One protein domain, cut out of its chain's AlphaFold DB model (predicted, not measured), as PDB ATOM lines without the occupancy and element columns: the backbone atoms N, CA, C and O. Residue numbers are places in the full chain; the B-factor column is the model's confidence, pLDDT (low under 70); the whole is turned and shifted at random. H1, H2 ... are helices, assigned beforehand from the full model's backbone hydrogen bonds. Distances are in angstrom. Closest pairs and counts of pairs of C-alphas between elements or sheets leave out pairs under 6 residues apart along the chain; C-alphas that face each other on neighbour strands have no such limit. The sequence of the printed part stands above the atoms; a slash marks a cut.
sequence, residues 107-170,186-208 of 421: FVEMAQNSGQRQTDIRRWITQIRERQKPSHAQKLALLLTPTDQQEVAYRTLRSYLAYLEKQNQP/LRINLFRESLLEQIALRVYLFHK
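What this domain is: This is residues 107 to 170 and 186 to 208 of the 421 residues of an uncharacterized protein of Spirosoma endbachense (UniProt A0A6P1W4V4). What does the model look like? The long helix H4 runs through the middle of an elongated body, with H2 and H5 each crossing it. The short H1 packs on H4, and the short H3 packs on H2 and H5 at the other end of the body. What is it made of, and how large is it? The printed part has 87 residues with five named helices, H1 to H5 in chain order, and no named strand: all helix, with mostly crossed packing. It is compact, with a radius of gyration of the C-alphas of 12.8 A and spans of 38 by 23 by 23 A.

Where its parts are: Where is the longest helix? H4, residues 146 to 166, measures 30.5 A from C-alpha 146 at (110.916, 111.687, 111.405) to C-alpha 166. Where are the others? H5, residues 188 to 206, measures 26.9 A and ends with C-alpha 206 at (122.523, 118.125, 114.434); H2, residues 115 to 129, measures 21.0 A. H3 is residues 136 to 142, 10.0 A, and H1 residues 107 to 113, 9.9 A.

How they stand to each other: What touches the hub, H4? H5 touches it at a steep tilt of 49 degrees, closest C-alphas Thr 156 and Leu 195, 5.3 A. H2 touches its residues 149 to 157 alone, at a steep 64 degrees, closest C-alphas Gln 118 and Ala 153, 5.1 A. H1 touches it at 36 degrees, only just steep, closest C-alphas Ala 111 and Arg 158, 5.1 A. Where is H3? It touches residues 125 to 129 of H2, closest C-alphas Arg 129 and Gln 138, 4.9 A, and residues 196 to 203 of H5, closest C-alphas Leu 140 and Ala 200, 6.5 A. How do the backbones run? Every O i to N i+4 pair is within hydrogen-bond range in H2, H3, H4 and H5, and 2 of 3 in H1.

The domain as a whole: Is the printed part unbroken? Residues 171 to 185 are not printed, and C-alphas 170 and 186 are 12.9 A apart across the cut. Where is confidence low? Residue 108 and residues 186 to 190 have pLDDT under 70.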
ATOM      1  N   PHE A 107     103.361 122.896 132.956       73.69
ATOM      2  CA  PHE A 107     103.493 123.200 131.512       73.69
ATOM      3  C   PHE A 107     104.479 122.290 130.751       73.69
ATOM      4  O   PHE A 107     104.266 121.968 129.577       73.69
ATOM      5  N   VAL A 108     105.555 121.847 131.412       69.75
ATOM      6  CA  VAL A 108     106.536 120.911 130.837       69.75
ATOM      7  C   VAL A 108     105.892 119.549 130.574       69.75
ATOM      8  O   VAL A 108     106.073 118.965 129.504       69.75
ATOM      9  N   GLU A 109     105.095 119.068 131.525       79.50
ATOM     10  CA  GLU A 109     104.371 117.800 131.445       79.50
ATOM     11  C   GLU A 109     103.180 117.895 130.484       79.50
ATOM     12  O   GLU A 109     102.871 116.934 129.776       79.50
ATOM     13  N   MET A 110     102.532 119.059 130.376       81.00
ATOM     14  CA  MET A 110     101.445 119.288 129.417       81.00
ATOM     15  C   MET A 110     101.896 119.020 127.979       81.00
ATOM     16  O   MET A 110     101.166 118.398 127.201       81.00
ATOM     17  N   ALA A 111     103.104 119.473 127.619       82.75
ATOM     18  CA  ALA A 111     103.653 119.248 126.290       82.75
ATOM     19  C   ALA A 111     103.788 117.749 126.002       82.75
ATOM     20  O   ALA A 111     103.380 117.317 124.926       82.75
ATOM     21  N   GLN A 112     104.270 116.956 126.967       83.00
ATOM     22  CA  GLN A 112     104.433 115.500 126.846       83.00
ATOM     23  C   GLN A 112     103.089 114.771 126.725       83.00
ATOM     24  O   GLN A 112     102.915 113.939 125.837       83.00
ATOM     25  N   ASN A 113     102.112 115.149 127.552       78.56
ATOM     26  CA  ASN A 113     100.773 114.550 127.581       78.56
ATOM     27  C   ASN A 113      99.908 114.904 126.355       78.56
ATOM     28  O   ASN A 113      98.826 114.350 126.146       78.56
ATOM     29  N   SER A 114     100.365 115.831 125.514       82.38
ATOM     30  CA  SER A 114      99.610 116.346 124.377       82.38
ATOM     31  C   SER A 114      99.984 115.689 123.041       82.38
ATOM     32  O   SER A 114     100.361 116.355 122.072       82.38
ATOM     33  N   GLY A 115      99.844 114.362 122.958       83.44
ATOM     34  CA  GLY A 115     100.190 113.592 121.752       83.44
ATOM     35  C   GLY A 115      99.466 114.063 120.482       83.44
ATOM     36  O   GLY A 115     100.076 114.171 119.415       83.44
ATOM     37  N   GLN A 116      98.187 114.441 120.594       81.50
ATOM     38  CA  GLN A 116      97.427 114.979 119.461       81.50
ATOM     39  C   GLN A 116      97.984 116.325 118.978       81.50
ATOM     40  O   GLN A 116      98.178 116.504 117.778       81.50
ATOM     41  N   ARG A 117      98.319 117.260 119.881       83.88
ATOM     42  CA  ARG A 117      98.881 118.557 119.463       83.88
ATOM     43  C   ARG A 117     100.272 118.404 118.891       83.88
ATOM     44  O   ARG A 117     100.561 119.008 117.866       83.88
ATOM     45  N   GLN A 118     101.105 117.545 119.471       86.31
ATOM     46  CA  GLN A 118     102.387 117.196 118.863       86.31
ATOM     47  C   GLN A 118     102.194 116.648 117.439       86.31
ATOM     48  O   GLN A 118     102.894 117.062 116.517       86.31
ATOM     49  N   THR A 119     101.191 115.795 117.220       86.56
ATOM     50  CA  THR A 119     100.846 115.272 115.888       86.56
ATOM     51  C   THR A 119     100.393 116.376 114.929       86.56
ATOM     52  O   THR A 119     100.801 116.394 113.765       86.56
ATOM     53  N   ASP A 120      99.602 117.338 115.404       81.31
ATOM     54  CA  ASP A 120      99.166 118.487 114.607       81.31
ATOM     55  C   ASP A 120     100.355 119.329 114.129       81.31
ATOM     56  O   ASP A 120     100.394 119.743 112.968       81.31
ATOM     57  N   ILE A 121     101.345 119.518 115.003       87.19
ATOM     58  CA  ILE A 121     102.579 120.253 114.717       87.19
ATOM     59  C   ILE A 121     103.463 119.472 113.751       87.19
ATOM     60  O   ILE A 121     104.020 120.042 112.817       87.19
ATOM     61  N   ARG A 122     103.553 118.150 113.905       89.81
ATOM     62  CA  ARG A 122     104.262 117.301 112.940       89.81
ATOM     63  C   ARG A 122     103.660 117.415 111.550       89.81
ATOM     64  O   ARG A 122     104.397 117.632 110.593       89.81
ATOM     65  N   ARG A 123     102.328 117.376 111.445       86.25
ATOM     66  CA  ARG A 123     101.626 117.591 110.171       86.25
ATOM     67  C   ARG A 123     101.972 118.946 109.563       86.25
ATOM     68  O   ARG A 123     102.101 119.057 108.350       86.25
ATOM     69  N   TRP A 124     102.160 119.974 110.381       85.06
ATOM     70  CA  TRP A 124     102.631 121.270 109.907       85.06
ATOM     71  C   TRP A 124     104.057 121.263 109.388       85.06
ATOM     72  O   TRP A 124     104.315 121.873 108.354       85.06
ATOM     73  N   ILE A 125     104.968 120.556 110.050       89.31
ATOM     74  CA  ILE A 125     106.328 120.380 109.538       89.31
ATOM     75  C   ILE A 125     106.279 119.682 108.172       89.31
ATOM     76  O   ILE A 125     106.919 120.142 107.226       89.31
ATOM     77  N   THR A 126     105.445 118.645 108.028       89.06
ATOM     78  CA  THR A 126     105.192 117.972 106.745       89.06
ATOM     79  C   THR A 126     104.650 118.941 105.692       89.06
ATOM     80  O   THR A 126     105.211 119.043 104.605       89.06
ATOM     81  N   GLN A 127     103.641 119.748 106.029       86.81
ATOM     82  CA  GLN A 127     103.090 120.752 105.115       86.81
ATOM     83  C   GLN A 127     104.118 121.812 104.707       86.81
ATOM     84  O   GLN A 127     104.091 122.266 103.569       86.81
ATOM     85  N   ILE A 128     105.014 122.235 105.608       88.38
ATOM     86  CA  ILE A 128     106.119 123.155 105.289       88.38
ATOM     87  C   ILE A 128     107.083 122.497 104.294       88.38
ATOM     88  O   ILE A 128     107.518 123.154 103.348       88.38
ATOM     89  N   ARG A 129     107.385 121.211 104.491       88.12
ATOM     90  CA  ARG A 129     108.265 120.413 103.631       88.12
ATOM     91  C   ARG A 129     107.695 120.235 102.217       88.12
ATOM     92  O   ARG A 129     108.447 120.323 101.249       88.12
ATOM     93  N   GLU A 130     106.384 120.051 102.100       88.56
ATOM     94  CA  GLU A 130     105.663 119.787 100.842       88.56
ATOM     95  C   GLU A 130     105.268 121.050 100.055       88.56
ATOM     96  O   GLU A 130     104.646 120.956  98.995       88.56
ATOM     97  N   ARG A 131     105.610 122.256 100.533       84.81
ATOM     98  CA  ARG A 131     105.256 123.502  99.829       84.81
ATOM     99  C   ARG A 131     105.852 123.537  98.421       84.81
ATOM    100  O   ARG A 131     107.028 123.270  98.222       84.81
ATOM    101  N   GLN A 132     105.069 123.977  97.441       80.44
ATOM    102  CA  GLN A 132     105.557 124.101  96.061       80.44
ATOM    103  C   GLN A 132     106.584 125.232  95.883       80.44
ATOM    104  O   GLN A 132     107.448 125.155  95.015       80.44
ATOM    105  N   LYS A 133     106.500 126.298  96.695       79.69
ATOM    106  CA  LYS A 133     107.410 127.448  96.609       79.69
ATOM    107  C   LYS A 133     108.616 127.263  97.540       79.69
ATOM    108  O   LYS A 133     108.398 127.205  98.756       79.69
ATOM    109  N   PRO A 134     109.858 127.272  97.011       79.44
ATOM    110  CA  PRO A 134     111.061 127.143  97.822       79.44
ATOM    111  C   PRO A 134     111.147 128.289  98.829       79.44
ATOM    112  O   PRO A 134     111.208 129.460  98.464       79.44
ATOM    113  N   SER A 135     111.166 127.945 100.115       83.94
ATOM    114  CA  SER A 135     111.354 128.895 101.218       83.94
ATOM    115  C   SER A 135     112.474 128.427 102.142       83.94
ATOM    116  O   SER A 135     112.795 127.240 102.183       83.94
ATOM    117  N   HIS A 136     113.072 129.345 102.906       82.94
ATOM    118  CA  HIS A 136     114.085 128.984 103.901       82.94
ATOM    119  C   HIS A 136     113.542 127.957 104.915       82.94
ATOM    120  O   HIS A 136     114.163 126.922 105.138       82.94
ATOM    121  N   ALA A 137     112.315 128.166 105.403       84.31
ATOM    122  CA  ALA A 137     111.610 127.220 106.268       84.31
ATOM    123  C   ALA A 137     111.457 125.821 105.642       84.31
ATOM    124  O   ALA A 137     111.645 124.819 106.326       84.31
ATOM    125  N   GLN A 138     111.147 125.741 104.344       86.81
ATOM    126  CA  GLN A 138     111.066 124.464 103.635       86.81
ATOM    127  C   GLN A 138     112.432 123.780 103.536       86.81
ATOM    128  O   GLN A 138     112.524 122.582 103.784       86.81
ATOM    129  N   LYS A 139     113.491 124.531 103.199       87.06
ATOM    130  CA  LYS A 139     114.860 123.994 103.130       87.06
ATOM    131  C   LYS A 139     115.276 123.377 104.464       87.06
ATOM    132  O   LYS A 139     115.799 122.271 104.472       87.06
ATOM    133  N   LEU A 140     114.984 124.054 105.574       88.75
ATOM    134  CA  LEU A 140     115.239 123.531 106.914       88.75
ATOM    135  C   LEU A 140     114.383 122.297 107.229       88.75
ATOM    136  O   LEU A 140     114.903 121.295 107.709       88.75
ATOM    137  N   ALA A 141     113.083 122.336 106.923       89.31
ATOM    138  CA  ALA A 141     112.172 121.219 107.177       89.31
ATOM    139  C   ALA A 141     112.533 119.949 106.381       89.31
ATOM    140  O   ALA A 141     112.288 118.840 106.854       89.31
ATOM    141  N   LEU A 142     113.137 120.091 105.194       89.06
ATOM    142  CA  LEU A 142     113.637 118.971 104.386       89.06
ATOM    143  C   LEU A 142     114.811 118.228 105.042       89.06
ATOM    144  O   LEU A 142     115.005 117.053 104.742       89.06
ATOM    145  N   LEU A 143     115.560 118.880 105.936       89.56
ATOM    146  CA  LEU A 143     116.685 118.274 106.657       89.56
ATOM    147  C   LEU A 143     116.239 117.451 107.876       89.56
ATOM    148  O   LEU A 143     117.035 116.703 108.432       89.56
ATOM    149  N   LEU A 144     114.979 117.571 108.302       89.31
ATOM    150  CA  LEU A 144     114.487 116.907 109.507       89.31
ATOM    151  C   LEU A 144     114.091 115.451 109.235       89.31
ATOM    152  O   LEU A 144     113.190 115.166 108.434       89.31
ATOM    153  N   THR A 145     114.693 114.530 109.989       89.12
ATOM    154  CA  THR A 145     114.251 113.130 110.066       89.12
ATOM    155  C   THR A 145     112.884 113.017 110.765       89.12
ATOM    156  O   THR A 145     112.461 113.953 111.447       89.12
ATOM    157  N   PRO A 146     112.159 111.887 110.655       88.06
ATOM    158  CA  PRO A 146     110.916 111.687 111.405       88.06
ATOM    159  C   PRO A 146     111.078 111.855 112.926       88.06
ATOM    160  O   PRO A 146     110.204 112.433 113.571       88.06
ATOM    161  N   THR A 147     112.209 111.413 113.483       87.75
ATOM    162  CA  THR A 147     112.552 111.603 114.901       87.75
ATOM    163  C   THR A 147     112.765 113.079 115.227       87.75
ATOM    164  O   THR A 147     112.222 113.576 116.211       87.75
ATOM    165  N   ASP A 148     113.467 113.825 114.369       88.62
ATOM    166  CA  ASP A 148     113.633 115.270 114.557       88.62
ATOM    167  C   ASP A 148     112.297 116.013 114.527       88.62
ATOM    168  O   ASP A 148     112.102 116.956 115.286       88.62
ATOM    169  N   GLN A 149     111.359 115.590 113.678       90.31
ATOM    170  CA  GLN A 149     110.027 116.193 113.621       90.31
ATOM    171  C   GLN A 149     109.252 115.982 114.925       90.31
ATOM    172  O   GLN A 149     108.543 116.891 115.355       90.31
ATOM    173  N   GLN A 150     109.389 114.812 115.556       89.19
ATOM    174  CA  GLN A 150     108.798 114.537 116.866       89.19
ATOM    175  C   GLN A 150     109.396 115.457 117.939       89.19
ATOM    176  O   GLN A 150     108.655 116.119 118.664       89.19
ATOM    177  N   GLU A 151     110.723 115.567 117.975       87.06
ATOM    178  CA  GLU A 151     111.442 116.433 118.914       87.06
ATOM    179  C   GLU A 151     111.095 117.912 118.737       87.06
ATOM    180  O   GLU A 151     110.797 118.619 119.700       87.06
ATOM    181  N   VAL A 152     111.081 118.395 117.493       90.44
ATOM    182  CA  VAL A 152     110.690 119.769 117.165       90.44
ATOM    183  C   VAL A 152     109.246 120.026 117.576       90.44
ATOM    184  O   VAL A 152     108.962 121.079 118.144       90.44
ATOM    185  N   ALA A 153     108.330 119.088 117.333       89.69
ATOM    186  CA  ALA A 153     106.931 119.248 117.709       89.69
ATOM    187  C   ALA A 153     106.745 119.359 119.226       89.69
ATOM    188  O   ALA A 153     106.069 120.278 119.694       89.69
ATOM    189  N   TYR A 154     107.396 118.479 119.988       87.88
ATOM    190  CA  TYR A 154     107.404 118.537 121.447       87.88
ATOM    191  C   TYR A 154     107.963 119.873 121.959       87.88
ATOM    192  O   TYR A 154     107.294 120.579 122.716       87.88
ATOM    193  N   ARG A 155     109.152 120.272 121.488       87.62
ATOM    194  CA  ARG A 155     109.818 121.517 121.907       87.62
ATOM    195  C   ARG A 155     109.022 122.761 121.527       87.62
ATOM    196  O   ARG A 155     108.963 123.707 122.306       87.62
ATOM    197  N   THR A 156     108.379 122.760 120.361       88.44
ATOM    198  CA  THR A 156     107.534 123.878 119.920       88.44
ATOM    199  C   THR A 156     106.336 124.045 120.846       88.44
ATOM    200  O   THR A 156     106.062 125.156 121.295       88.44
ATOM    201  N   LEU A 157     105.647 122.946 121.171       86.50
ATOM    202  CA  LEU A 157     104.502 122.988 122.073       86.50
ATOM    203  C   LEU A 157     104.912 123.430 123.480       86.50
ATOM    204  O   LEU A 157     104.259 124.289 124.063       86.50
ATOM    205  N   ARG A 158     106.019 122.896 123.998       86.56
ATOM    206  CA  ARG A 158     106.579 123.300 125.291       86.56
ATOM    207  C   ARG A 158     106.932 124.787 125.325       86.56
ATOM    208  O   ARG A 158     106.536 125.477 126.256       86.56
ATOM    209  N   SER A 159     107.625 125.286 124.302       84.94
ATOM    210  CA  SER A 159     108.010 126.700 124.182       84.94
ATOM    211  C   SER A 159     106.788 127.622 124.164       84.94
ATOM    212  O   SER A 159     106.768 128.652 124.835       84.94
ATOM    213  N   TYR A 160     105.735 127.215 123.453       83.56
ATOM    214  CA  TYR A 160     104.461 127.924 123.429       83.56
ATOM    215  C   TYR A 160     103.785 127.961 124.810       83.56
ATOM    216  O   TYR A 160     103.371 129.025 125.263       83.56
ATOM    217  N   LEU A 161     103.706 126.820 125.498       83.06
ATOM    218  CA  LEU A 161     103.086 126.730 126.823       83.06
ATOM    219  C   LEU A 161     103.863 127.536 127.875       83.06
ATOM    220  O   LEU A 161     103.258 128.277 128.643       83.06
ATOM    221  N   ALA A 162     105.195 127.472 127.846       83.06
ATOM    222  CA  ALA A 162     106.060 128.272 128.713       83.06
ATOM    223  C   ALA A 162     105.922 129.783 128.453       83.06
ATOM    224  O   ALA A 162     106.107 130.597 129.355       83.06
ATOM    225  N   TYR A 163     105.614 130.188 127.216       80.12
ATOM    226  CA  TYR A 163     105.299 131.584 126.931       80.12
ATOM    227  C   TYR A 163     103.986 132.010 127.596       80.12
ATOM    228  O   TYR A 163     103.960 133.072 128.209       80.12
ATOM    229  N   LEU A 164     102.922 131.203 127.495       76.25
ATOM    230  CA  LEU A 164     101.634 131.526 128.123       76.25
ATOM    231  C   LEU A 164     101.767 131.674 129.640       76.25
ATOM    232  O   LEU A 164     101.276 132.650 130.204       76.25
ATOM    233  N   GLU A 165     102.506 130.761 130.270       78.44
ATOM    234  CA  GLU A 165     102.813 130.820 131.700       78.44
ATOM    235  C   GLU A 165     103.509 132.137 132.075       78.44
ATOM    236  O   GLU A 165     103.062 132.836 132.976       78.44
ATOM    237  N   LYS A 166     104.549 132.544 131.334       76.25
ATOM    238  CA  LYS A 166     105.267 133.810 131.583       76.25
ATOM    239  C   LYS A 166     104.411 135.060 131.405       76.25
ATOM    240  O   LYS A 166     104.788 136.113 131.904       76.25
ATOM    241  N   GLN A 167     103.337 134.980 130.626       74.56
ATOM    242  CA  GLN A 167     102.389 136.081 130.463       74.56
ATOM    243  C   GLN A 167     101.314 136.083 131.559       74.56
ATOM    244  O   GLN A 167     100.401 136.896 131.481       74.56
ATOM    245  N   ASN A 168     101.385 135.170 132.538       75.94
ATOM    246  CA  ASN A 168     100.324 134.913 133.513       75.94
ATOM    247  C   ASN A 168      98.961 134.682 132.838       75.94
ATOM    248  O   ASN A 168      97.917 135.017 133.390       75.94
ATOM    249  N   GLN A 169      98.963 134.122 131.620       72.56
ATOM    250  CA  GLN A 169      97.746 133.855 130.861       72.56
ATOM    251  C   GLN A 169      97.302 132.412 131.096       72.56
ATOM    252  O   GLN A 169      97.997 131.481 130.673       72.56
ATOM    253  N   PRO A 170      96.131 132.190 131.720       73.50
ATOM    254  CA  PRO A 170      95.598 130.850 131.835       73.50
ATOM    255  C   PRO A 170      95.356 130.232 130.453       73.50
ATOM    256  O   PRO A 170      94.812 130.853 129.536       73.50
ATOM    257  N   LEU A 186      96.090 126.691 118.457       57.66
ATOM    258  CA  LEU A 186      96.601 127.686 119.384       57.66
ATOM    259  C   LEU A 186      97.260 128.835 118.594       57.66
ATOM    260  O   LEU A 186      97.759 128.620 117.490       57.66
ATOM    261  N   ARG A 187      97.240 130.053 119.150       59.03
ATOM    262  CA  ARG A 187      97.701 131.337 118.564       59.03
ATOM    263  C   ARG A 187      98.766 131.236 117.459       59.03
ATOM    264  O   ARG A 187      99.947 131.028 117.731       59.03
ATOM    265  N   ILE A 188      98.336 131.489 116.215       55.84
ATOM    266  CA  ILE A 188      99.079 131.235 114.962       55.84
ATOM    267  C   ILE A 188     100.450 131.922 114.913       55.84
ATOM    268  O   ILE A 188     101.421 131.298 114.492       55.84
ATOM    269  N   ASN A 189     100.553 133.190 115.323       64.31
ATOM    270  CA  ASN A 189     101.795 133.955 115.148       64.31
ATOM    271  C   ASN A 189     102.911 133.441 116.056       64.31
ATOM    272  O   ASN A 189     103.977 133.067 115.574       64.31
ATOM    273  N   LEU A 190     102.632 133.346 117.356       68.75
ATOM    274  CA  LEU A 190     103.601 132.841 118.322       68.75
ATOM    275  C   LEU A 190     103.978 131.396 118.010       68.75
ATOM    276  O   LEU A 190     105.155 131.052 118.005       68.75
ATOM    277  N   PHE A 191     102.983 130.569 117.691       74.31
ATOM    278  CA  PHE A 191     103.221 129.171 117.389       74.31
ATOM    279  C   PHE A 191     104.130 128.997 116.167       74.31
ATOM    280  O   PHE A 191     105.081 128.217 116.191       74.31
ATOM    281  N   ARG A 192     103.849 129.731 115.085       76.62
ATOM    282  CA  ARG A 192     104.631 129.671 113.847       76.62
ATOM    283  C   ARG A 192     106.071 130.119 114.068       76.62
ATOM    284  O   ARG A 192     106.977 129.487 113.534       76.62
ATOM    285  N   GLU A 193     106.282 131.190 114.821       79.19
ATOM    286  CA  GLU A 193     107.623 131.680 115.140       79.19
ATOM    287  C   GLU A 193     108.392 130.671 115.995       79.19
ATOM    288  O   GLU A 193     109.496 130.283 115.615       79.19
ATOM    289  N   SER A 194     107.776 130.151 117.064       84.56
ATOM    290  CA  SER A 194     108.360 129.082 117.879       84.56
ATOM    291  C   SER A 194     108.705 127.861 117.027       84.56
ATOM    292  O   SER A 194     109.802 127.328 117.152       84.56
ATOM    293  N   LEU A 195     107.820 127.438 116.119       87.94
ATOM    294  CA  LEU A 195     108.061 126.285 115.250       87.94
ATOM    295  C   LEU A 195     109.297 126.491 114.373       87.94
ATOM    296  O   LEU A 195     110.154 125.614 114.295       87.94
ATOM    297  N   LEU A 196     109.399 127.646 113.715       87.69
ATOM    298  CA  LEU A 196     110.524 127.946 112.830       87.69
ATOM    299  C   LEU A 196     111.845 128.035 113.600       87.69
ATOM    300  O   LEU A 196     112.846 127.495 113.130       87.69
ATOM    301  N   GLU A 197     111.843 128.643 114.787       87.50
ATOM    302  CA  GLU A 197     113.025 128.694 115.651       87.50
ATOM    303  C   GLU A 197     113.458 127.295 116.109       87.50
ATOM    304  O   GLU A 197     114.642 126.970 116.029       87.50
ATOM    305  N   GLN A 198     112.523 126.434 116.531       90.00
ATOM    306  CA  GLN A 198     112.857 125.066 116.945       90.00
ATOM    307  C   GLN A 198     113.372 124.221 115.773       90.00
ATOM    308  O   GLN A 198     114.307 123.439 115.954       90.00
ATOM    309  N   ILE A 199     112.813 124.394 114.567       90.12
ATOM    310  CA  ILE A 199     113.323 123.766 113.340       90.12
ATOM    311  C   ILE A 199     114.766 124.219 113.077       90.12
ATOM    312  O   ILE A 199     115.654 123.378 112.933       90.12
ATOM    313  N   ALA A 200     115.013 125.532 113.037       89.06
ATOM    314  CA  ALA A 200     116.330 126.092 112.742       89.06
ATOM    315  C   ALA A 200     117.375 125.665 113.780       89.06
ATOM    316  O   ALA A 200     118.475 125.239 113.425       89.06
ATOM    317  N   LEU A 201     117.004 125.680 115.062       88.69
ATOM    318  CA  LEU A 201     117.862 125.230 116.148       88.69
ATOM    319  C   LEU A 201     118.201 123.738 116.035       88.69
ATOM    320  O   LEU A 201     119.360 123.358 116.211       88.69
ATOM    321  N   ARG A 202     117.213 122.885 115.729       88.38
ATOM    322  CA  ARG A 202     117.441 121.448 115.522       88.38
ATOM    323  C   ARG A 202     118.393 121.223 114.350       88.38
ATOM    324  O   ARG A 202     119.361 120.479 114.479       88.38
ATOM    325  N   VAL A 203     118.193 121.910 113.228       87.69
ATOM    326  CA  VAL A 203     119.122 121.821 112.093       87.69
ATOM    327  C   VAL A 203     120.525 122.278 112.496       87.69
ATOM    328  O   VAL A 203     121.495 121.586 112.202       87.69
ATOM    329  N   TYR A 204     120.655 123.381 113.230       86.50
ATOM    330  CA  TYR A 204     121.950 123.899 113.671       86.50
ATOM    331  C   TYR A 204     122.730 122.955 114.591       86.50
ATOM    332  O   TYR A 204     123.958 122.850 114.488       86.50
ATOM    333  N   LEU A 205     122.036 122.283 115.510       84.12
ATOM    334  CA  LEU A 205     122.671 121.380 116.465       84.12
ATOM    335  C   LEU A 205     123.136 120.079 115.805       84.12
ATOM    336  O   LEU A 205     124.244 119.643 116.110       84.12
ATOM    337  N   PHE A 206     122.340 119.508 114.894       83.12
ATOM    338  CA  PHE A 206     122.523 118.125 114.434       83.12
ATOM    339  C   PHE A 206     122.888 117.963 112.958       83.12
ATOM    340  O   PHE A 206     123.453 116.940 112.589       83.12
ATOM    341  N   HIS A 207     122.561 118.940 112.111       81.31
ATOM    342  CA  HIS A 207     122.629 118.772 110.658       81.31
ATOM    343  C   HIS A 207     123.606 119.746 110.004       81.31
ATOM    344  O   HIS A 207     124.519 119.329 109.296       81.31
ATOM    345  N   LYS A 208     123.431 121.055 110.220       80.00
ATOM    346  CA  LYS A 208     124.192 122.080 109.500       80.00
ATOM    347  C   LYS A 208     124.449 123.330 110.339       80.00
ATOM    348  O   LYS A 208     123.550 124.116 110.618       80.00
TER     349      LYS A 208